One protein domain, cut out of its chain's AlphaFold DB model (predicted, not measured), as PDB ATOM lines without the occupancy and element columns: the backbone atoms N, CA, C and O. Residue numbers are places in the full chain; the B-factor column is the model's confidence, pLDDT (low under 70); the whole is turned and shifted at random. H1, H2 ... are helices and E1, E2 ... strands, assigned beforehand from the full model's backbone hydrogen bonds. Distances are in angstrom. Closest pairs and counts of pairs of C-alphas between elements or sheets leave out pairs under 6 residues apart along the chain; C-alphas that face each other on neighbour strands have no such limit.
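This is residues 47 to 140, 158 to 191 and 213 to 245 of the 245 residues of an uncharacterized protein of Phycomyces blakesleeanus (strain ATCC 8743b / DSM 1359 / FGSC 10004 / NBRC 33097 / NRRL 1555) (UniProt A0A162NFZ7). One strongly twisted sheet curls round into a small, nearly closed barrel, its edge strands E6 and E7 coming close across the seam, with the short helix H2 across one end and the shorter H1 at the other. E2 and E9 are the longest strands, and both bend; the short strand E4 runs beside the first part of E9, at the H1 end. The printed part has 161 residues, with nine named strands and two named helices; along the chain E1 to E6 come first, then H1, then E7 to E9, and H2 is last; the neighbour strands are antiparallel, and the sheet is branched, with E9 having three neighbours, E3, E4 and E8. The class is mostly strand, though under half of the printed residues are in named elements. The whole is compact, with a radius of gyration of the C-alphas of 15.2 A and spans of 46 by 36 by 28 A.

E1 is residues 48 to 52, 13.1 A from first to last C-alpha, beginning at C-alpha 48 (189.818, 172.324, 147.483). E2, residues 73 to 83, is 28.5 A long and bends by 61 degrees at residue 80. E3 is residues 88 to 93, 16.6 A, and E4 is residues 101 to 104, 9.3 A. E5 is residues 113 to 118, 15.9 A, and E6 is residues 127 to 131, 11.9 A. H1, residues 132 to 136, is 6.0 A long. E7 is residues 160 to 167, 22.3 A, and E8 is residues 170 to 178, 25.3 A. E9, residues 225 to 235, is 29.7 A long, begins at C-alpha 225 (197.825, 175.795, 170.441) and bends by 52 degrees at residue 230. H2, residues 236 to 241, is 8.7 A long and ends at C-alpha 241 (190.507, 161.195, 141.728).

E1, E2 and E3 form a meander, each strand the antiparallel neighbour of the one before. E1 and E2 are a hairpin, with N 50 and O 75 2.8 A apart; on the other side of E1 lies E5, with N 49 and O 117 2.8 A apart. E2 is staggered, pairing with E1 over residues 73 to 77 and with E3 over residues 77 to 83, where N 78 and O 92 are 2.8 A apart. E5 and E6 are a hairpin, with N 116 and O 127 2.8 A apart. E3 and E4 lie on one side of E9, with N 91 and O 232 2.7 A apart and N 102 and O 227 2.8 A apart. E8 lies on the other side of E9, at 170 degrees, with N 177 and O 226 2.8 A apart. E7 and E8 are a hairpin, with N 163 and O 174 2.8 A apart. The edge strands E6 and E7 have 5 pairs of C-alphas within 8 A, the closest being those of Leu 129 and Arg 167, 5.9 A apart. H1 is on the sheet at a height of 6.9 A, over none of the strands; its closest C-alphas to E5 are those of Leu 132 and Lys 113, 5.2 A apart. H2 is on the sheet at a height of 7.2 A and over none of the strands, only just, as 2 of its 6 C-alphas fall on E9; the C-alphas of Leu 236 and Leu 88 of E3 are 5.9 A apart. In H1 and H2 every O i to N i+4 pair is within hydrogen-bond range.

The two C-alphas farthest apart are those of His 182 and Thr 245, 48.4 A. Residues 141 to 157 are cut out, with 12.2 A from C-alpha 140 to C-alpha 158, and residues 192 to 212, with 9.1 A from C-alpha 191 to C-alpha 213. Of the links that are printed whole, that from E1 to E2 is long, with 20 residues; within it residues 58 to 59 pair antiparallel with residues 103 to 104 of E4. Residues 187 to 188 pair antiparallel with residues 214 to 215. The mean pLDDT of the printed part is 74.1, and 56 residues are under 70, among them 61 to 70, 178 to 191 and 213 to 222.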
ATOM      1  N   PRO A  47     189.809 175.432 144.607       90.94
ATOM      2  CA  PRO A  47     189.406 174.119 144.116       90.94
ATOM      3  C   PRO A  47     189.126 173.141 145.260       90.94
ATOM      4  O   PRO A  47     188.295 172.244 145.107       90.94
ATOM      5  N   LEU A  48     189.795 173.305 146.403       92.44
ATOM      6  CA  LEU A  48     189.818 172.324 147.483       92.44
ATOM      7  C   LEU A  48     189.508 172.960 148.838       92.44
ATOM      8  O   LEU A  48     189.777 174.136 149.065       92.44
ATOM      9  N   ASP A  49     189.014 172.137 149.755       90.94
ATOM     10  CA  ASP A  49     188.923 172.423 151.181       90.94
ATOM     11  C   ASP A  49     189.836 171.468 151.953       90.94
ATOM     12  O   ASP A  49     189.784 170.250 151.760       90.94
ATOM     13  N   LEU A  50     190.636 172.022 152.863       91.19
ATOM     14  CA  LEU A  50     191.306 171.277 153.920       91.19
ATOM     15  C   LEU A  50     190.386 171.218 155.133       91.19
ATOM     16  O   LEU A  50     190.033 172.254 155.689       91.19
ATOM     17  N   VAL A  51     190.007 170.020 155.552       89.75
ATOM     18  CA  VAL A  51     188.935 169.802 156.519       89.75
ATOM     19  C   VAL A  51     189.454 169.020 157.710       89.75
ATOM     20  O   VAL A  51     189.964 167.913 157.575       89.75
ATOM     21  N   SER A  52     189.274 169.589 158.895       89.25
ATOM     22  CA  SER A  52     189.276 168.834 160.140       89.25
ATOM     23  C   SER A  52     187.898 168.214 160.322       89.25
ATOM     24  O   SER A  52     186.902 168.937 160.347       89.25
ATOM     25  N   THR A  53     187.826 166.895 160.490       88.12
ATOM     26  CA  THR A  53     186.559 166.200 160.758       88.12
ATOM     27  C   THR A  53     186.179 166.175 162.243       88.12
ATOM     28  O   THR A  53     185.253 165.459 162.624       88.12
ATOM     29  N   ASN A  54     186.912 166.910 163.091       85.75
ATOM     30  CA  ASN A  54     186.554 167.121 164.491       85.75
ATOM     31  C   ASN A  54     186.836 168.567 164.932       85.75
ATOM     32  O   ASN A  54     187.970 168.930 165.259       85.75
ATOM     33  N   LEU A  55     185.787 169.394 164.997       79.31
ATOM     34  CA  LEU A  55     185.875 170.800 165.422       79.31
ATOM     35  C   LEU A  55     186.240 170.975 166.903       79.31
ATOM     36  O   LEU A  55     186.589 172.082 167.321       79.31
ATOM     37  N   HIS A  56     186.140 169.913 167.706       75.19
ATOM     38  CA  HIS A  56     186.571 169.913 169.104       75.19
ATOM     39  C   HIS A  56     188.073 169.662 169.260       75.19
ATOM     40  O   HIS A  56     188.608 169.880 170.342       75.19
ATOM     41  N   GLU A  57     188.751 169.242 168.190       76.75
ATOM     42  CA  GLU A  57     190.196 169.016 168.180       76.75
ATOM     43  C   GLU A  57     190.905 170.111 167.387       76.75
ATOM     44  O   GLU A  57     191.705 170.852 167.953       76.75
ATOM     45  N   LEU A  58     190.549 170.266 166.107       81.19
ATOM     46  CA  LEU A  58     191.069 171.299 165.214       81.19
ATOM     47  C   LEU A  58     189.922 172.148 164.669       81.19
ATOM     48  O   LEU A  58     189.063 171.651 163.936       81.19
ATOM     49  N   HIS A  59     189.931 173.437 165.008       82.69
ATOM     50  CA  HIS A  59     188.864 174.379 164.678       82.69
ATOM     51  C   HIS A  59     189.354 175.567 163.844       82.69
ATOM     52  O   HIS A  59     190.125 176.394 164.331       82.69
ATOM     53  N   ALA A  60     188.856 175.701 162.616       82.00
ATOM     54  CA  ALA A  60     189.048 176.898 161.803       82.00
ATOM     55  C   ALA A  60     188.157 178.058 162.316       82.00
ATOM     56  O   ALA A  60     186.950 177.869 162.471       82.00
ATOM     57  N   PRO A  61     188.718 179.259 162.568       68.56
ATOM     58  CA  PRO A  61     188.039 180.365 163.257       68.56
ATOM     59  C   PRO A  61     186.828 180.943 162.512       68.56
ATOM     60  O   PRO A  61     185.904 181.433 163.160       68.56
ATOM     61  N   HIS A  62     186.804 180.893 161.179       63.78
ATOM     62  CA  HIS A  62     185.703 181.399 160.355       63.78
ATOM     63  C   HIS A  62     185.324 180.352 159.306       63.78
ATOM     64  O   HIS A  62     185.632 180.498 158.127       63.78
ATOM     65  N   SER A  63     184.669 179.274 159.741       55.09
ATOM     66  CA  SER A  63     183.956 178.402 158.805       55.09
ATOM     67  C   SER A  63     182.768 179.196 158.236       55.09
ATOM     68  O   SER A  63     181.890 179.575 159.013       55.09
ATOM     69  N   PRO A  64     182.712 179.484 156.920       46.53
ATOM     70  CA  PRO A  64     181.671 180.329 156.322       46.53
ATOM     71  C   PRO A  64     180.267 179.704 156.369       46.53
ATOM     72  O   PRO A  64     179.286 180.349 156.007       46.53
ATOM     73  N   THR A  65     180.140 178.465 156.841       43.16
ATOM     74  CA  THR A  65     178.859 177.830 157.132       43.16
ATOM     75  C   THR A  65     178.638 177.775 158.649       43.16
ATOM     76  O   THR A  65     179.216 176.926 159.329       43.16
ATOM     77  N   PRO A  66     177.759 178.625 159.219       40.50
ATOM     78  CA  PRO A  66     177.371 178.572 160.632       40.50
ATOM     79  C   PRO A  66     176.410 177.407 160.918       40.50
ATOM     80  O   PRO A  66     175.559 177.468 161.803       40.50
ATOM     81  N   THR A  67     176.510 176.312 160.166       44.19
ATOM     82  CA  THR A  67     175.786 175.085 160.462       44.19
ATOM     83  C   THR A  67     176.720 174.177 161.244       44.19
ATOM     84  O   THR A  67     177.338 173.268 160.701       44.19
ATOM     85  N   HIS A  68     176.732 174.369 162.567       49.22
ATOM     86  CA  HIS A  68     177.241 173.444 163.599       49.22
ATOM     87  C   HIS A  68     176.685 171.997 163.503       49.22
ATOM     88  O   HIS A  68     176.793 171.214 164.439       49.22
ATOM     89  N   LYS A  69     176.045 171.624 162.388       52.31
ATOM     90  CA  LYS A  69     175.389 170.340 162.145       52.31
ATOM     91  C   LYS A  69     176.365 169.232 161.748       52.31
ATOM     92  O   LYS A  69     175.996 168.068 161.829       52.31
ATOM     93  N   LYS A  70     177.580 169.563 161.304       65.25
ATOM     94  CA  LYS A  70     178.637 168.589 161.003       65.25
ATOM     95  C   LYS A  70     179.836 168.954 161.858       65.25
ATOM     96  O   LYS A  70     180.196 170.124 161.899       65.25
ATOM     97  N   ASN A  71     180.406 167.984 162.564       80.00
ATOM     98  CA  ASN A  71     181.520 168.136 163.505       80.00
ATOM     99  C   ASN A  71     182.844 168.557 162.816       80.00
ATOM    100  O   ASN A  71     183.913 168.082 163.167       80.00
ATOM    101  N   GLU A  72     182.794 169.407 161.796       85.62
ATOM    102  CA  GLU A  72     183.888 169.701 160.884       85.62
ATOM    103  C   GLU A  72     184.259 171.183 160.933       85.62
ATOM    104  O   GLU A  72     183.434 172.052 161.221       85.62
ATOM    105  N   SER A  73     185.506 171.484 160.596       85.19
ATOM    106  CA  SER A  73     185.931 172.841 160.268       85.19
ATOM    107  C   SER A  73     186.854 172.810 159.057       85.19
ATOM    108  O   SER A  73     187.531 171.807 158.832       85.19
ATOM    109  N   LEU A  74     186.853 173.871 158.250       88.38
ATOM    110  CA  LEU A  74     187.532 173.863 156.955       88.38
ATOM    111  C   LEU A  74     188.317 175.139 156.669       88.38
ATOM    112  O   LEU A  74     187.968 176.218 157.148       88.38
ATOM    113  N   LEU A  75     189.354 174.986 155.848       87.31
ATOM    114  CA  LEU A  75     190.142 176.050 155.240       87.31
ATOM    115  C   LEU A  75     190.091 175.879 153.720       87.31
ATOM    116  O   LEU A  75     190.461 174.825 153.203       87.31
ATOM    117  N   ALA A  76     189.667 176.919 153.006       88.44
ATOM    118  CA  ALA A  76     189.693 176.918 151.549       88.44
ATOM    119  C   ALA A  76     191.144 176.980 151.046       88.44
ATOM    120  O   ALA A  76     191.926 177.831 151.480       88.44
ATOM    121  N   LEU A  77     191.484 176.093 150.116       89.81
ATOM    122  CA  LEU A  77     192.799 175.968 149.499       89.81
ATOM    123  C   LEU A  77     192.747 176.464 148.053       89.81
ATOM    124  O   LEU A  77     191.923 176.015 147.261       89.81
ATOM    125  N   TYR A  78     193.669 177.353 147.702       90.25
ATOM    126  CA  TYR A  78     193.825 177.970 146.389       90.25
ATOM    127  C   TYR A  78     195.022 177.373 145.673       90.25
ATOM    128  O   TYR A  78     196.055 177.116 146.288       90.25
ATOM    129  N   PHE A  79     194.905 177.174 144.365       91.81
ATOM    130  CA  PHE A  79     196.029 176.708 143.567       91.81
ATOM    131  C   PHE A  79     197.163 177.741 143.555       91.81
ATOM    132  O   PHE A  79     196.933 178.926 143.318       91.81
ATOM    133  N   ALA A  80     198.391 177.278 143.776       89.31
ATOM    134  CA  ALA A  80     199.580 178.120 143.781       89.31
ATOM    135  C   ALA A  80     200.506 177.807 142.608       89.31
ATOM    136  O   ALA A  80     200.822 178.685 141.802       89.31
ATOM    137  N   THR A  81     200.951 176.556 142.497       89.81
ATOM    138  CA  THR A  81     201.889 176.155 141.446       89.81
ATOM    139  C   THR A  81     201.800 174.667 141.133       89.81
ATOM    140  O   THR A  81     201.261 173.881 141.910       89.81
ATOM    141  N   PHE A  82     202.341 174.287 139.981       89.44
ATOM    142  CA  PHE A  82     202.486 172.906 139.550       89.44
ATOM    143  C   PHE A  82     203.972 172.591 139.389       89.44
ATOM    144  O   PHE A  82     204.685 173.315 138.694       89.44
ATOM    145  N   ASP A  83     204.423 171.522 140.035       88.00
ATOM    146  CA  ASP A  83     205.751 170.948 139.856       88.00
ATOM    147  C   ASP A  83     205.655 169.805 138.829       88.00
ATOM    148  O   ASP A  83     205.173 168.719 139.171       88.00
ATOM    149  N   PRO A  84     206.103 170.016 137.577       82.81
ATOM    150  CA  PRO A  84     206.036 168.994 136.542       82.81
ATOM    151  C   PRO A  84     207.003 167.831 136.784       82.81
ATOM    152  O   PRO A  84     206.719 166.720 136.347       82.81
ATOM    153  N   ALA A  85     208.122 168.049 137.487       84.25
ATOM    154  CA  ALA A  85     209.118 167.006 137.723       84.25
ATOM    155  C   ALA A  85     208.586 165.942 138.688       84.25
ATOM    156  O   ALA A  85     208.848 164.753 138.516       84.25
ATOM    157  N   ARG A  86     207.808 166.369 139.688       83.19
ATOM    158  CA  ARG A  86     207.181 165.480 140.680       83.19
ATOM    159  C   ARG A  86     205.695 165.236 140.425       83.19
ATOM    160  O   ARG A  86     205.074 164.475 141.157       83.19
ATOM    161  N   SER A  87     205.126 165.876 139.401       87.31
ATOM    162  CA  SER A  87     203.687 165.877 139.112       87.31
ATOM    163  C   SER A  87     202.838 166.272 140.330       87.31
ATOM    164  O   SER A  87     201.803 165.663 140.599       87.31
ATOM    165  N   LEU A  88     203.289 167.290 141.069       90.50
ATOM    166  CA  LEU A  88     202.636 167.784 142.284       90.50
ATOM    167  C   LEU A  88     201.919 169.108 142.023       90.50
ATOM    168  O   LEU A  88     202.501 170.062 141.508       90.50
ATOM    169  N   LEU A  89     200.662 169.183 142.441       92.69
ATOM    170  CA  LEU A  89     199.877 170.410 142.498       92.69
ATOM    171  C   LEU A  89     199.960 170.969 143.915       92.69
ATOM    172  O   LEU A  89     199.546 170.306 144.862       92.69
ATOM    173  N   TRP A  90     200.482 172.184 144.051       92.25
ATOM    174  CA  TRP A  90     200.597 172.887 145.322       92.25
ATOM    175  C   TRP A  90     199.441 173.856 145.518       92.25
ATOM    176  O   TRP A  90     199.109 174.649 144.631       92.25
ATOM    177  N   PHE A  91     198.892 173.833 146.723       91.94
ATOM    178  CA  PHE A  91     197.780 174.648 147.165       91.94
ATOM    179  C   PHE A  91     198.123 175.379 148.461       91.94
ATOM    180  O   PHE A  91     198.860 174.870 149.308       91.94
ATOM    181  N   LEU A  92     197.569 176.577 148.617       88.19
ATOM    182  CA  LEU A  92     197.797 177.465 149.750       88.19
ATOM    183  C   LEU A  92     196.461 177.895 150.358       88.19
ATOM    184  O   LEU A  92     195.514 178.146 149.611       88.19
ATOM    185  N   PRO A  93     196.357 178.031 151.686       83.38
ATOM    186  CA  PRO A  93     195.211 178.701 152.279       83.38
ATOM    187  C   PRO A  93     195.188 180.190 151.900       83.38
ATOM    188  O   PRO A  93     196.187 180.767 151.463       83.38
ATOM    189  N   ASN A  94     194.038 180.842 152.079       75.50
ATOM    190  CA  ASN A  94     193.937 182.280 151.835       75.50
ATOM    191  C   ASN A  94     194.642 183.091 152.935       75.50
ATOM    192  O   ASN A  94     194.021 183.464 153.930       75.50
ATOM    193  N   PHE A  95     195.912 183.426 152.715       66.75
ATOM    194  CA  PHE A  95     196.707 184.269 153.616       66.75
ATOM    195  C   PHE A  95     196.287 185.743 153.659       66.75
ATOM    196  O   PHE A  95     196.653 186.456 154.588       66.75
ATOM    197  N   GLN A  96     195.513 186.220 152.677       61.94
ATOM    198  CA  GLN A  96     194.928 187.565 152.745       61.94
ATOM    199  C   GLN A  96     193.782 187.624 153.760       61.94
ATOM    200  O   GLN A  96     193.427 188.701 154.237       61.94
ATOM    201  N   SER A  97     193.210 186.469 154.106       60.19
ATOM    202  CA  SER A  97     192.273 186.325 155.211       60.19
ATOM    203  C   SER A  97     193.013 185.888 156.477       60.19
ATOM    204  O   SER A  97     193.982 185.135 156.421       60.19
ATOM    205  N   SER A  98     192.522 186.280 157.650       54.69
ATOM    206  CA  SER A  98     193.072 185.858 158.946       54.69
ATOM    207  C   SER A  98     192.883 184.362 159.257       54.69
ATOM    208  O   SER A  98     193.102 183.954 160.391       54.69
ATOM    209  N   ASN A  99     192.451 183.535 158.299       64.06
ATOM    210  CA  ASN A  99     191.898 182.200 158.533       64.06
ATOM    211  C   ASN A  99     192.679 181.127 157.765       64.06
ATOM    212  O   ASN A  99     192.141 180.483 156.870       64.06
ATOM    213  N   TYR A 100     193.954 180.940 158.096       73.19
ATOM    214  CA  TYR A 100     194.811 179.897 157.507       73.19
ATOM    215  C   TYR A 100     195.323 178.888 158.551       73.19
ATOM    216  O   TYR A 100     196.257 178.123 158.312       73.19
ATOM    217  N   TYR A 101     194.717 178.890 159.736       79.56
ATOM    218  CA  TYR A 101     195.116 178.053 160.858       79.56
ATOM    219  C   TYR A 101     193.915 177.327 161.458       79.56
ATOM    220  O   TYR A 101     192.774 177.788 161.380       79.56
ATOM    221  N   PHE A 102     194.200 176.218 162.131       83.56
ATOM    222  CA  PHE A 102     193.273 175.559 163.037       83.56
ATOM    223  C   PHE A 102     193.676 175.846 164.485       83.56
ATOM    224  O   PHE A 102     194.842 175.717 164.856       83.56
ATOM    225  N   LYS A 103     192.715 176.224 165.326       80.75
ATOM    226  CA  LYS A 103     192.882 176.219 166.782       80.75
ATOM    227  C   LYS A 103     192.910 174.775 167.265       80.75
ATOM    228  O   LYS A 103     191.992 174.023 166.942       80.75
ATOM    229  N   VAL A 104     193.917 174.418 168.050       76.81
ATOM    230  CA  VAL A 104     194.019 173.121 168.722       76.81
ATOM    231  C   VAL A 104     193.317 173.239 170.070       76.81
ATOM    232  O   VAL A 104     193.759 174.005 170.923       76.81
ATOM    233  N   LYS A 105     192.199 172.534 170.248       72.19
ATOM    234  CA  LYS A 105     191.373 172.610 171.467       72.19
ATOM    235  C   LYS A 105     191.626 171.444 172.418       72.19
ATOM    236  O   LYS A 105     191.851 171.647 173.605       72.19
ATOM    237  N   ASN A 106     191.635 170.220 171.900       65.88
ATOM    238  CA  ASN A 106     191.953 169.026 172.674       65.88
ATOM    239  C   ASN A 106     192.636 167.991 171.769       65.88
ATOM    240  O   ASN A 106     192.204 167.794 170.639       65.88
ATOM    241  N   SER A 107     193.702 167.350 172.248       55.25
ATOM    242  CA  SER A 107     194.428 166.283 171.538       55.25
ATOM    243  C   SER A 107     194.149 164.887 172.111       55.25
ATOM    244  O   SER A 107     194.724 163.900 171.648       55.25
ATOM    245  N   TYR A 108     193.289 164.780 173.130       52.03
ATOM    246  CA  TYR A 108     193.092 163.536 173.864       52.03
ATOM    247  C   TYR A 108     192.076 162.614 173.168       52.03
ATOM    248  O   TYR A 108     190.873 162.860 173.201       52.03
ATOM    249  N   VAL A 109     192.599 161.538 172.567       54.84
ATOM    250  CA  VAL A 109     191.882 160.424 171.909       54.84
ATOM    251  C   VAL A 109     191.015 160.868 170.724       54.84
ATOM    252  O   VAL A 109     189.797 160.999 170.814       54.84
ATOM    253  N   SER A 110     191.659 161.065 169.573       61.09
ATOM    254  CA  SER A 110     190.977 161.485 168.351       61.09
ATOM    255  C   SER A 110     190.419 160.319 167.531       61.09
ATOM    256  O   SER A 110     191.156 159.391 167.187       61.09
ATOM    257  N   HIS A 111     189.182 160.451 167.058       71.69
ATOM    258  CA  HIS A 111     188.723 159.781 165.828       71.69
ATOM    259  C   HIS A 111     188.686 160.739 164.627       71.69
ATOM    260  O   HIS A 111     188.349 160.327 163.515       71.69
ATOM    261  N   GLY A 112     189.025 162.014 164.845       82.69
ATOM    262  CA  GLY A 112     189.088 163.016 163.796       82.69
ATOM    263  C   GLY A 112     190.185 162.726 162.776       82.69
ATOM    264  O   GLY A 112     191.233 162.151 163.083       82.69
ATOM    265  N   LYS A 113     189.952 163.176 161.548       88.56
ATOM    266  CA  LYS A 113     190.895 163.133 160.437       88.56
ATOM    267  C   LYS A 113     191.137 164.543 159.926       88.56
ATOM    268  O   LYS A 113     190.254 165.400 159.996       88.56
ATOM    269  N   LEU A 114     192.323 164.757 159.378       89.38
ATOM    270  CA  LEU A 114     192.569 165.863 158.469       89.38
ATOM    271  C   LEU A 114     192.385 165.322 157.052       89.38
ATOM    272  O   LEU A 114     193.034 164.344 156.688       89.38
ATOM    273  N   VAL A 115     191.485 165.906 156.269       91.25
ATOM    274  CA  VAL A 115     191.159 165.431 154.918       91.25
ATOM    275  C   VAL A 115     191.153 166.577 153.914       91.25
ATOM    276  O   VAL A 115     190.886 167.720 154.272       91.25
ATOM    277  N   VAL A 116     191.426 166.273 152.650       92.38
ATOM    278  CA  VAL A 116     191.247 167.200 151.525       92.38
ATOM    279  C   VAL A 116     190.051 166.750 150.702       92.38
ATOM    280  O   VAL A 116     189.933 165.566 150.392       92.38
ATOM    281  N   ARG A 117     189.173 167.679 150.325       91.62
ATOM    282  CA  ARG A 117     188.018 167.395 149.460       91.62
ATOM    283  C   ARG A 117     187.747 168.536 148.476       91.62
ATOM    284  O   ARG A 117     188.220 169.646 148.719       91.62
ATOM    285  N   PRO A 118     186.989 168.307 147.388       91.44
ATOM    286  CA  PRO A 118     186.572 169.384 146.497       91.44
ATOM    287  C   PRO A 118     185.807 170.479 147.240       91.44
ATOM    288  O   PRO A 118     184.918 170.188 148.047       91.44
ATOM    289  N   HIS A 119     186.128 171.733 146.934       88.50
ATOM    290  CA  HIS A 119     185.511 172.883 147.578       88.50
ATOM    291  C   HIS A 119     183.988 172.883 147.409       88.50
ATOM    292  O   HIS A 119     183.463 172.630 146.320       88.50
ATOM    293  N   GLY A 120     183.269 173.146 148.501       81.56
ATOM    294  CA  GLY A 120     181.805 173.230 148.497       81.56
ATOM    295  C   GLY A 120     181.073 171.896 148.287       81.56
ATOM    296  O   GLY A 120     179.841 171.879 148.269       81.56
ATOM    297  N   ARG A 121     181.786 170.766 148.166       75.88
ATOM    298  CA  ARG A 121     181.183 169.429 148.066       75.88
ATOM    299  C   ARG A 121     181.332 168.686 149.387       75.88
ATOM    300  O   ARG A 121     182.434 168.404 149.850       75.88
ATOM    301  N   ALA A 122     180.207 168.343 150.006       64.75
ATOM    302  CA  ALA A 122     180.221 167.571 151.241       64.75
ATOM    303  C   ALA A 122     180.424 166.069 150.959       64.75
ATOM    304  O   ALA A 122     179.660 165.483 150.199       64.75
ATOM    305  N   ALA A 123     181.407 165.462 151.635       62.66
ATOM    306  CA  ALA A 123     181.548 164.025 151.925       62.66
ATOM    307  C   ALA A 123     181.520 163.001 150.761       62.66
ATOM    308  O   ALA A 123     181.501 161.806 151.033       62.66
ATOM    309  N   GLN A 124     181.518 163.411 149.486       66.50
ATOM    310  CA  GLN A 124     181.476 162.451 148.369       66.50
ATOM    311  C   GLN A 124     182.831 161.804 148.068       66.50
ATOM    312  O   GLN A 124     182.886 160.597 147.855       66.50
ATOM    313  N   ARG A 125     183.917 162.586 148.048       82.62
ATOM    314  CA  ARG A 125     185.285 162.091 147.847       82.62
ATOM    315  C   ARG A 125     186.255 162.915 148.678       82.62
ATOM    316  O   ARG A 125     186.274 164.141 148.583       82.62
ATOM    317  N   GLU A 126     187.028 162.228 149.505       89.44
ATOM    318  CA  GLU A 126     188.002 162.833 150.402       89.44
ATOM    319  C   GLU A 126     189.315 162.057 150.369       89.44
ATOM    320  O   GLU A 126     189.336 160.833 150.241       89.44
ATOM    321  N   HIS A 127     190.417 162.785 150.496       89.25
ATOM    322  CA  HIS A 127     191.742 162.217 150.655       89.25
ATOM    323  C   HIS A 127     192.209 162.444 152.090       89.25
ATOM    324  O   HIS A 127     192.335 163.585 152.536       89.25
ATOM    325  N   CYS A 128     192.437 161.362 152.833       88.75
ATOM    326  CA  CYS A 128     192.842 161.435 154.232       88.75
ATOM    327  C   CYS A 128     194.341 161.730 154.362       88.75
ATOM    328  O   CYS A 128     195.176 160.957 153.903       88.75
ATOM    329  N   LEU A 129     194.667 162.820 155.051       85.25
ATOM    330  CA  LEU A 129     196.031 163.284 155.320       85.25
ATOM    331  C   LEU A 129     196.605 162.725 156.618       85.25
ATOM    332  O   LEU A 129     197.811 162.781 156.845       85.25
ATOM    333  N   GLY A 130     195.749 162.196 157.488       82.44
ATOM    334  CA  GLY A 130     196.155 161.616 158.757       82.44
ATOM    335  C   GLY A 130     195.081 161.738 159.825       82.44
ATOM    336  O   GLY A 130     194.072 162.427 159.658       82.44
ATOM    337  N   LEU A 131     195.318 161.050 160.938       83.19
ATOM    338  CA  LEU A 131     194.502 161.182 162.137       83.19
ATOM    339  C   LEU A 131     194.915 162.446 162.887       83.19
ATOM    340  O   LEU A 131     196.104 162.737 163.025       83.19
ATOM    341  N   LEU A 132     193.938 163.172 163.419       81.88
ATOM    342  CA  LEU A 132     194.204 164.384 164.191       81.88
ATOM    343  C   LEU A 132     195.013 164.103 165.461       81.88
ATOM    344  O   LEU A 132     195.806 164.937 165.875       81.88
ATOM    345  N   GLY A 133     194.907 162.907 166.028       72.44
ATOM    346  CA  GLY A 133     195.685 162.472 167.185       72.44
ATOM    347  C   GLY A 133     197.145 162.205 166.856       72.44
ATOM    348  O   GLY A 133     197.988 162.381 167.729       72.44
ATOM    349  N   ASP A 134     197.480 161.853 165.609       75.19
ATOM    350  CA  ASP A 134     198.883 161.795 165.185       75.19
ATOM    351  C   ASP A 134     199.475 163.208 165.123       75.19
ATOM    352  O   ASP A 134     200.575 163.429 165.618       75.19
ATOM    353  N   ILE A 135     198.707 164.183 164.625       72.94
ATOM    354  CA  ILE A 135     199.078 165.608 164.668       72.94
ATOM    355  C   ILE A 135     199.172 166.084 166.130       72.94
ATOM    356  O   ILE A 135     200.107 166.788 166.505       72.94
ATOM    357  N   GLY A 136     198.241 165.640 166.976       67.69
ATOM    358  CA  GLY A 136     198.154 165.957 168.398       67.69
ATOM    359  C   GLY A 136     199.342 165.469 169.228       67.69
ATOM    360  O   GLY A 136     199.695 166.133 170.198       67.69
ATOM    361  N   LYS A 137     200.009 164.370 168.842       70.12
ATOM    362  CA  LYS A 137     201.237 163.881 169.507       70.12
ATOM    363  C   LYS A 137     202.406 164.859 169.404       70.12
ATOM    364  O   LYS A 137     203.305 164.812 170.237       70.12
ATOM    365  N   HIS A 138     202.404 165.729 168.395       68.06
ATOM    366  CA  HIS A 138     203.410 166.779 168.255       68.06
ATOM    367  C   HIS A 138     203.117 167.990 169.150       68.06
ATOM    368  O   HIS A 138     203.972 168.851 169.312       68.06
ATOM    369  N   VAL A 139     201.932 168.061 169.764       63.97
ATOM    370  CA  VAL A 139     201.584 169.120 170.711       63.97
ATOM    371  C   VAL A 139     202.087 168.728 172.098       63.97
ATOM    372  O   VAL A 139     201.724 167.654 172.584       63.97
ATOM    373  N   PRO A 140     202.893 169.570 172.774       56.44
ATOM    374  CA  PRO A 140     203.268 169.293 174.151       56.44
ATOM    375  C   PRO A 140     202.002 169.194 175.016       56.44
ATOM    376  O   PRO A 140     201.068 169.982 174.833       56.44
ATOM    377  N   LYS A 158     206.840 180.385 173.018       52.12
ATOM    378  CA  LYS A 158     207.268 180.571 171.608       52.12
ATOM    379  C   LYS A 158     208.020 179.407 170.942       52.12
ATOM    380  O   LYS A 158     208.841 179.641 170.059       52.12
ATOM    381  N   THR A 159     207.721 178.156 171.270       59.28
ATOM    382  CA  THR A 159     208.130 177.050 170.389       59.28
ATOM    383  C   THR A 159     207.184 176.970 169.188       59.28
ATOM    384  O   THR A 159     206.045 176.515 169.295       59.28
ATOM    385  N   VAL A 160     207.657 177.461 168.040       67.94
ATOM    386  CA  VAL A 160     207.100 177.110 166.729       67.94
ATOM    387  C   VAL A 160     207.749 175.793 166.326       67.94
ATOM    388  O   VAL A 160     208.966 175.730 166.164       67.94
ATOM    389  N   GLN A 161     206.954 174.735 166.207       73.12
ATOM    390  CA  GLN A 161     207.412 173.444 165.722       73.12
ATOM    391  C   GLN A 161     206.984 173.247 164.277       73.12
ATOM    392  O   GLN A 161     205.807 173.220 163.931       73.12
ATOM    393  N   GLU A 162     207.981 173.061 163.441       79.19
ATOM    394  CA  GLU A 162     207.853 172.767 162.033       79.19
ATOM    395  C   GLU A 162     207.426 171.298 161.819       79.19
ATOM    396  O   GLU A 162     208.078 170.382 162.318       79.19
ATOM    397  N   ILE A 163     206.340 171.058 161.075       78.19
ATOM    398  CA  ILE A 163     205.786 169.718 160.811       78.19
ATOM    399  C   ILE A 163     205.535 169.545 159.309       78.19
ATOM    400  O   ILE A 163     204.891 170.382 158.682       78.19
ATOM    401  N   THR A 164     205.987 168.422 158.753       82.50
ATOM    402  CA  THR A 164     205.607 167.970 157.408       82.50
ATOM    403  C   THR A 164     204.895 166.631 157.529       82.50
ATOM    404  O   THR A 164     205.476 165.648 157.987       82.50
ATOM    405  N   LEU A 165     203.629 166.583 157.122       81.69
ATOM    406  CA  LEU A 165     202.849 165.353 157.046       81.69
ATOM    407  C   LEU A 165     202.965 164.794 155.628       81.69
ATOM    408  O   LEU A 165     202.589 165.456 154.662       81.69
ATOM    409  N   HIS A 166     203.468 163.568 155.512       83.44
ATOM    410  CA  HIS A 166     203.545 162.839 154.249       83.44
ATOM    411  C   HIS A 166     202.657 161.595 154.326       83.44
ATOM    412  O   HIS A 166     202.931 160.670 155.096       83.44
ATOM    413  N   ARG A 167     201.603 161.541 153.508       80.00
ATOM    414  CA  ARG A 167     200.727 160.367 153.382       80.00
ATOM    415  C   ARG A 167     200.514 160.048 151.912       80.00
ATOM    416  O   ARG A 167     199.664 160.648 151.266       80.00
ATOM    417  N   GLY A 168     201.279 159.071 151.422       81.44
ATOM    418  CA  GLY A 168     201.175 158.568 150.054       81.44
ATOM    419  C   GLY A 168     201.300 159.693 149.032       81.44
ATOM    420  O   GLY A 168     202.378 160.247 148.853       81.44
ATOM    421  N   ASP A 169     200.169 160.035 148.424       86.56
ATOM    422  CA  ASP A 169     200.044 161.003 147.337       86.56
ATOM    423  C   ASP A 169     199.821 162.454 147.797       86.56
ATOM    424  O   ASP A 169     199.527 163.329 146.977       86.56
ATOM    425  N   CYS A 170     199.933 162.724 149.102       85.94
ATOM    426  CA  CYS A 170     199.742 164.053 149.660       85.94
ATOM    427  C   CYS A 170     200.837 164.478 150.644       85.94
ATOM    428  O   CYS A 170     201.359 163.690 151.440       85.94
ATOM    429  N   LEU A 171     201.132 165.775 150.593       87.81
ATOM    430  CA  LEU A 171     202.077 166.496 151.429       87.81
ATOM    431  C   LEU A 171     201.373 167.667 152.107       87.81
ATOM    432  O   LEU A 171     200.685 168.439 151.447       87.81
ATOM    433  N   VAL A 172     201.586 167.847 153.405       88.06
ATOM    434  CA  VAL A 172     201.143 169.044 154.130       88.06
ATOM    435  C   VAL A 172     202.317 169.597 154.905       88.06
ATOM    436  O   VAL A 172     202.843 168.915 155.779       88.06
ATOM    437  N   ASP A 173     202.681 170.842 154.621       85.94
ATOM    438  CA  ASP A 173     203.618 171.577 155.460       85.94
ATOM    439  C   ASP A 173     202.844 172.509 156.377       85.94
ATOM    440  O   ASP A 173     201.950 173.256 155.956       85.94
ATOM    441  N   ALA A 174     203.184 172.420 157.652       83.88
ATOM    442  CA  ALA A 174     202.517 173.125 158.714       83.88
ATOM    443  C   ALA A 174     203.503 173.530 159.809       83.88
ATOM    444  O   ALA A 174     204.612 173.002 159.943       83.88
ATOM    445  N   CYS A 175     203.045 174.461 160.630       80.25
ATOM    446  CA  CYS A 175     203.716 174.883 161.841       80.25
ATOM    447  C   CYS A 175     202.746 174.755 163.011       80.25
ATOM    448  O   CYS A 175     201.614 175.231 162.960       80.25
ATOM    449  N   LEU A 176     203.194 174.121 164.083       76.44
ATOM    450  CA  LEU A 176     202.471 174.046 165.334       76.44
ATOM    451  C   LEU A 176     203.016 175.095 166.299       76.44
ATOM    452  O   LEU A 176     204.221 175.200 166.500       76.44
ATOM    453  N   MET A 177     202.129 175.859 166.921       73.81
ATOM    454  CA  MET A 177     202.492 176.850 167.928       73.81
ATOM    455  C   MET A 177     201.758 176.572 169.226       73.81
ATOM    456  O   MET A 177     200.543 176.387 169.226       73.81
ATOM    457  N   VAL A 178     202.484 176.581 170.339       68.44
ATOM    458  CA  VAL A 178     201.903 176.378 171.670       68.44
ATOM    459  C   VAL A 178     201.312 177.690 172.181       68.44
ATOM    460  O   VAL A 178     201.982 178.725 172.195       68.44
ATOM    461  N   GLY A 179     200.048 177.653 172.602       62.09
ATOM    462  CA  GLY A 179     199.360 178.807 173.169       62.09
ATOM    463  C   GLY A 179     199.725 178.988 174.640       62.09
ATOM    464  O   GLY A 179     199.246 178.251 175.493       62.09
ATOM    465  N   SER A 180     200.552 179.986 174.950       48.34
ATOM    466  CA  SER A 180     200.568 180.603 176.282       48.34
ATOM    467  C   SER A 180     199.530 181.726 176.282       48.34
ATOM    468  O   SER A 180     199.427 182.448 175.292       48.34
ATOM    469  N   ASN A 181     198.783 181.889 177.376       42.66
ATOM    470  CA  ASN A 181     197.672 182.838 177.569       42.66
ATOM    471  C   ASN A 181     198.006 184.340 177.361       42.66
ATOM    472  O   ASN A 181     197.220 185.202 177.738       42.66
ATOM    473  N   HIS A 182     199.145 184.685 176.759       41.47
ATOM    474  CA  HIS A 182     199.629 186.050 176.568       41.47
ATOM    475  C   HIS A 182     200.248 186.279 175.180       41.47
ATOM    476  O   HIS A 182     201.373 186.761 175.064       41.47
ATOM    477  N   ILE A 183     199.520 185.983 174.099       45.25
ATOM    478  CA  ILE A 183     199.870 186.545 172.785       45.25
ATOM    479  C   ILE A 183     199.182 187.911 172.665       45.25
ATOM    480  O   ILE A 183     198.124 188.054 172.068       45.25
ATOM    481  N   SER A 184     199.772 188.927 173.296       36.44
ATOM    482  CA  SER A 184     199.359 190.334 173.170       36.44
ATOM    483  C   SER A 184     199.968 191.029 171.944       36.44
ATOM    484  O   SER A 184     199.802 192.235 171.777       36.44
ATOM    485  N   GLN A 185     200.666 190.287 171.073       38.31
ATOM    486  CA  GLN A 185     201.266 190.819 169.851       38.31
ATOM    487  C   GLN A 185     200.855 190.009 168.615       38.31
ATOM    488  O   GLN A 185     200.884 188.779 168.660       38.31
ATOM    489  N   PRO A 186     200.515 190.680 167.498       40.69
ATOM    490  CA  PRO A 186     200.247 190.012 166.235       40.69
ATOM    491  C   PRO A 186     201.474 189.229 165.765       40.69
ATOM    492  O   PRO A 186     202.564 189.794 165.645       40.69
ATOM    493  N   LEU A 187     201.300 187.937 165.472       48.12
ATOM    494  CA  LEU A 187     202.373 187.166 164.855       48.12
ATOM    495  C   LEU A 187     202.500 187.526 163.365       48.12
ATOM    496  O   LEU A 187     201.481 187.643 162.675       48.12
ATOM    497  N   PRO A 188     203.735 187.666 162.861       42.38
ATOM    498  CA  PRO A 188     203.992 187.790 161.439       42.38
ATOM    499  C   PRO A 188     203.791 186.442 160.754       42.38
ATOM    500  O   PRO A 188     204.279 185.407 161.211       42.38
ATOM    501  N   LEU A 189     203.088 186.482 159.630       48.06
ATOM    502  CA  LEU A 189     202.962 185.367 158.704       48.06
ATOM    503  C   LEU A 189     204.328 184.901 158.162       48.06
ATOM    504  O   LEU A 189     205.229 185.732 157.989       48.06
ATOM    505  N   PRO A 190     204.477 183.605 157.818       43.47
ATOM    506  CA  PRO A 190     205.550 183.153 156.943       43.47
ATOM    507  C   PRO A 190     205.582 184.021 155.684       43.47
ATOM    508  O   PRO A 190     204.554 184.196 155.026       43.47
ATOM    509  N   LYS A 191     206.744 184.598 155.350       40.28
ATOM    510  CA  LYS A 191     206.900 185.357 154.101       40.28
ATOM    511  C   LYS A 191     206.497 184.454 152.933       40.28
ATOM    512  O   LYS A 191     207.017 183.348 152.812       40.28
ATOM    513  N   GLN A 213     201.321 191.203 157.158       38.66
ATOM    514  CA  GLN A 213     200.116 190.421 157.428       38.66
ATOM    515  C   GLN A 213     200.214 189.877 158.860       38.66
ATOM    516  O   GLN A 213     201.129 189.123 159.198       38.66
ATOM    517  N   SER A 214     199.320 190.350 159.721       41.50
ATOM    518  CA  SER A 214     199.251 190.022 161.143       41.50
ATOM    519  C   SER A 214     198.049 189.136 161.416       41.50
ATOM    520  O   SER A 214     196.933 189.496 161.034       41.50
ATOM    521  N   VAL A 215     198.239 188.033 162.139       47.03
ATOM    522  CA  VAL A 215     197.105 187.253 162.649       47.03
ATOM    523  C   VAL A 215     196.744 187.712 164.043       47.03
ATOM    524  O   VAL A 215     197.534 187.585 164.977       47.03
ATOM    525  N   ASN A 216     195.509 188.186 164.191       44.78
ATOM    526  CA  ASN A 216     194.886 188.342 165.497       44.78
ATOM    527  C   ASN A 216     194.452 186.962 166.001       44.78
ATOM    528  O   ASN A 216     193.305 186.546 165.839       44.78
ATOM    529  N   LEU A 217     195.394 186.237 166.605       54.53
ATOM    530  CA  LEU A 217     195.109 185.021 167.359       54.53
ATOM    531  C   LEU A 217     194.390 185.436 168.643       54.53
ATOM    532  O   LEU A 217     195.020 185.747 169.649       54.53
ATOM    533  N   MET A 218     193.061 185.517 168.591       49.50
ATOM    534  CA  MET A 218     192.284 185.840 169.785       49.50
ATOM    535  C   MET A 218     192.527 184.775 170.865       49.50
ATOM    536  O   MET A 218     192.392 183.579 170.558       49.50
ATOM    537  N   PRO A 219     192.879 185.185 172.098       49.06
ATOM    538  CA  PRO A 219     193.081 184.263 173.201       49.06
ATOM    539  C   PRO A 219     191.754 183.575 173.516       49.06
ATOM    540  O   PRO A 219     190.742 184.218 173.778       49.06
ATOM    541  N   ASP A 220     191.759 182.250 173.442       53.97
ATOM    542  CA  ASP A 220     190.627 181.398 173.780       53.97
ATOM    543  C   ASP A 220     191.110 180.459 174.893       53.97
ATOM    544  O   ASP A 220     192.059 179.706 174.658       53.97
ATOM    545  N   PRO A 221     190.503 180.492 176.096       55.72
ATOM    546  CA  PRO A 221     190.957 179.707 177.244       55.72
ATOM    547  C   PRO A 221     190.876 178.191 177.011       55.72
ATOM    548  O   PRO A 221     191.432 177.422 177.789       55.72
ATOM    549  N   THR A 222     190.190 177.757 175.948       61.53
ATOM    550  CA  THR A 222     190.071 176.351 175.544       61.53
ATOM    551  C   THR A 222     191.069 175.934 174.461       61.53
ATOM    552  O   THR A 222     191.053 174.784 174.035       61.53
ATOM    553  N   THR A 223     191.922 176.846 173.982       70.62
ATOM    554  CA  THR A 223     192.904 176.574 172.922       70.62
ATOM    555  C   THR A 223     194.279 176.307 173.528       70.62
ATOM    556  O   THR A 223     194.867 177.184 174.153       70.62
ATOM    557  N   CYS A 224     194.822 175.107 173.314       68.88
ATOM    558  CA  CYS A 224     196.169 174.737 173.758       68.88
ATOM    559  C   CYS A 224     197.263 175.078 172.727       68.88
ATOM    560  O   CYS A 224     198.448 175.109 173.060       68.88
ATOM    561  N   GLY A 225     196.887 175.383 171.482       75.44
ATOM    562  CA  GLY A 225     197.825 175.795 170.441       75.44
ATOM    563  C   GLY A 225     197.170 176.101 169.099       75.44
ATOM    564  O   GLY A 225     195.948 176.115 168.964       75.44
ATOM    565  N   TYR A 226     197.996 176.331 168.086       78.38
ATOM    566  CA  TYR A 226     197.569 176.634 166.725       78.38
ATOM    567  C   TYR A 226     198.321 175.752 165.735       78.38
ATOM    568  O   TYR A 226     199.545 175.687 165.771       78.38
ATOM    569  N   PHE A 227     197.587 175.102 164.837       82.88
ATOM    570  CA  PHE A 227     198.121 174.379 163.690       82.88
ATOM    571  C   PHE A 227     197.988 175.277 162.456       82.88
ATOM    572  O   PHE A 227     196.914 175.400 161.863       82.88
ATOM    573  N   ILE A 228     199.071 175.976 162.126       83.38
ATOM    574  CA  ILE A 228     199.188 176.840 160.955       83.38
ATOM    575  C   ILE A 228     199.464 175.969 159.740       83.38
ATOM    576  O   ILE A 228     200.477 175.277 159.694       83.38
ATOM    577  N   VAL A 229     198.596 176.050 158.739       85.38
ATOM    578  CA  VAL A 229     198.807 175.364 157.467       85.38
ATOM    579  C   VAL A 229     199.560 176.310 156.547       85.38
ATOM    580  O   VAL A 229     199.093 177.412 156.268       85.38
ATOM    581  N   GLU A 230     200.730 175.891 156.079       84.62
ATOM    582  CA  GLU A 230     201.524 176.679 155.140       84.62
ATOM    583  C   GLU A 230     201.110 176.333 153.713       84.62
ATOM    584  O   GLU A 230     200.876 177.212 152.887       84.62
ATOM    585  N   ARG A 231     200.991 175.038 153.414       86.50
ATOM    586  CA  ARG A 231     200.649 174.555 152.077       86.50
ATOM    587  C   ARG A 231     200.294 173.081 152.076       86.50
ATOM    588  O   ARG A 231     200.688 172.326 152.962       86.50
ATOM    589  N   VAL A 232     199.596 172.682 151.025       91.00
ATOM    590  CA  VAL A 232     199.188 171.303 150.763       91.00
ATOM    591  C   VAL A 232     199.576 170.954 149.332       91.00
ATOM    592  O   VAL A 232     199.315 171.737 148.426       91.00
ATOM    593  N   ALA A 233     200.187 169.798 149.106       92.19
ATOM    594  CA  ALA A 233     200.481 169.272 147.778       92.19
ATOM    595  C   ALA A 233     199.739 167.961 147.545       92.19
ATOM    596  O   ALA A 233     199.718 167.106 148.424       92.19
ATOM    597  N   LEU A 234     199.191 167.776 146.349       93.81
ATOM    598  CA  LEU A 234     198.633 166.505 145.888       93.81
ATOM    599  C   LEU A 234     199.346 166.075 144.613       93.81
ATOM    600  O   LEU A 234     199.648 166.919 143.765       93.81
ATOM    601  N   THR A 235     199.568 164.775 144.434       92.19
ATOM    602  CA  THR A 235     199.919 164.266 143.105       92.19
ATOM    603  C   THR A 235     198.768 164.529 142.139       92.19
ATOM    604  O   THR A 235     197.594 164.564 142.520       92.19
ATOM    605  N   LEU A 236     199.098 164.727 140.864       91.31
ATOM    606  CA  LEU A 236     198.102 164.942 139.822       91.31
ATOM    607  C   LEU A 236     197.027 163.828 139.791       91.31
ATOM    608  O   LEU A 236     195.847 164.180 139.767       91.31
ATOM    609  N   PRO A 237     197.362 162.521 139.870       90.94
ATOM    610  CA  PRO A 237     196.353 161.465 139.965       90.94
ATOM    611  C   PRO A 237     195.447 161.592 141.194       90.94
ATOM    612  O   PRO A 237     194.229 161.494 141.059       90.94
ATOM    613  N   ALA A 238     196.008 161.862 142.379       92.00
ATOM    614  CA  ALA A 238     195.215 162.001 143.601       92.00
ATOM    615  C   ALA A 238     194.278 163.210 143.550       92.00
ATOM    616  O   ALA A 238     193.142 163.130 144.010       92.00
ATOM    617  N   PHE A 239     194.724 164.314 142.946       93.62
ATOM    618  CA  PHE A 239     193.878 165.475 142.708       93.62
ATOM    619  C   PHE A 239     192.697 165.140 141.789       93.62
ATOM    620  O   PHE A 239     191.557 165.445 142.129       93.62
ATOM    621  N   LEU A 240     192.945 164.494 140.646       92.06
ATOM    622  CA  LEU A 240     191.888 164.154 139.688       92.06
ATOM    623  C   LEU A 240     190.883 163.143 140.260       92.06
ATOM    624  O   LEU A 240     189.678 163.296 140.056       92.06
ATOM    625  N   ALA A 241     191.353 162.181 141.059       91.00
ATOM    626  CA  ALA A 241     190.507 161.195 141.728       91.00
ATOM    627  C   ALA A 241     189.446 161.825 142.651       91.00
ATOM    628  O   ALA A 241     188.388 161.228 142.865       91.00
ATOM    629  N   LEU A 242     189.678 163.041 143.167       91.50
ATOM    630  CA  LEU A 242     188.689 163.780 143.961       91.50
ATOM    631  C   LEU A 242     187.481 164.256 143.136       91.50
ATOM    632  O   LEU A 242     186.426 164.520 143.713       91.50
ATOM    633  N   TYR A 243     187.621 164.378 141.812       89.62
ATOM    634  CA  TYR A 243     186.585 164.913 140.919       89.62
ATOM    635  C   TYR A 243     185.959 163.874 140.002       89.62
ATOM    636  O   TYR A 243     184.883 164.142 139.475       89.62
ATOM    637  N   GLU A 244     186.601 162.728 139.805       84.88
ATOM    638  CA  GLU A 244     186.001 161.595 139.107       84.88
ATOM    639  C   GLU A 244     184.621 161.262 139.710       84.88
ATOM    640  O   GLU A 244     184.400 161.400 140.915       84.88
ATOM    641  N   THR A 245     183.669 160.873 138.866       67.06
ATOM    642  CA  THR A 245     182.324 160.431 139.273       67.06
ATOM    643  C   THR A 245     182.277 158.924 139.340       67.06
ATOM    644  O   THR A 245     182.647 158.300 138.324       67.06
TER     645      THR A 245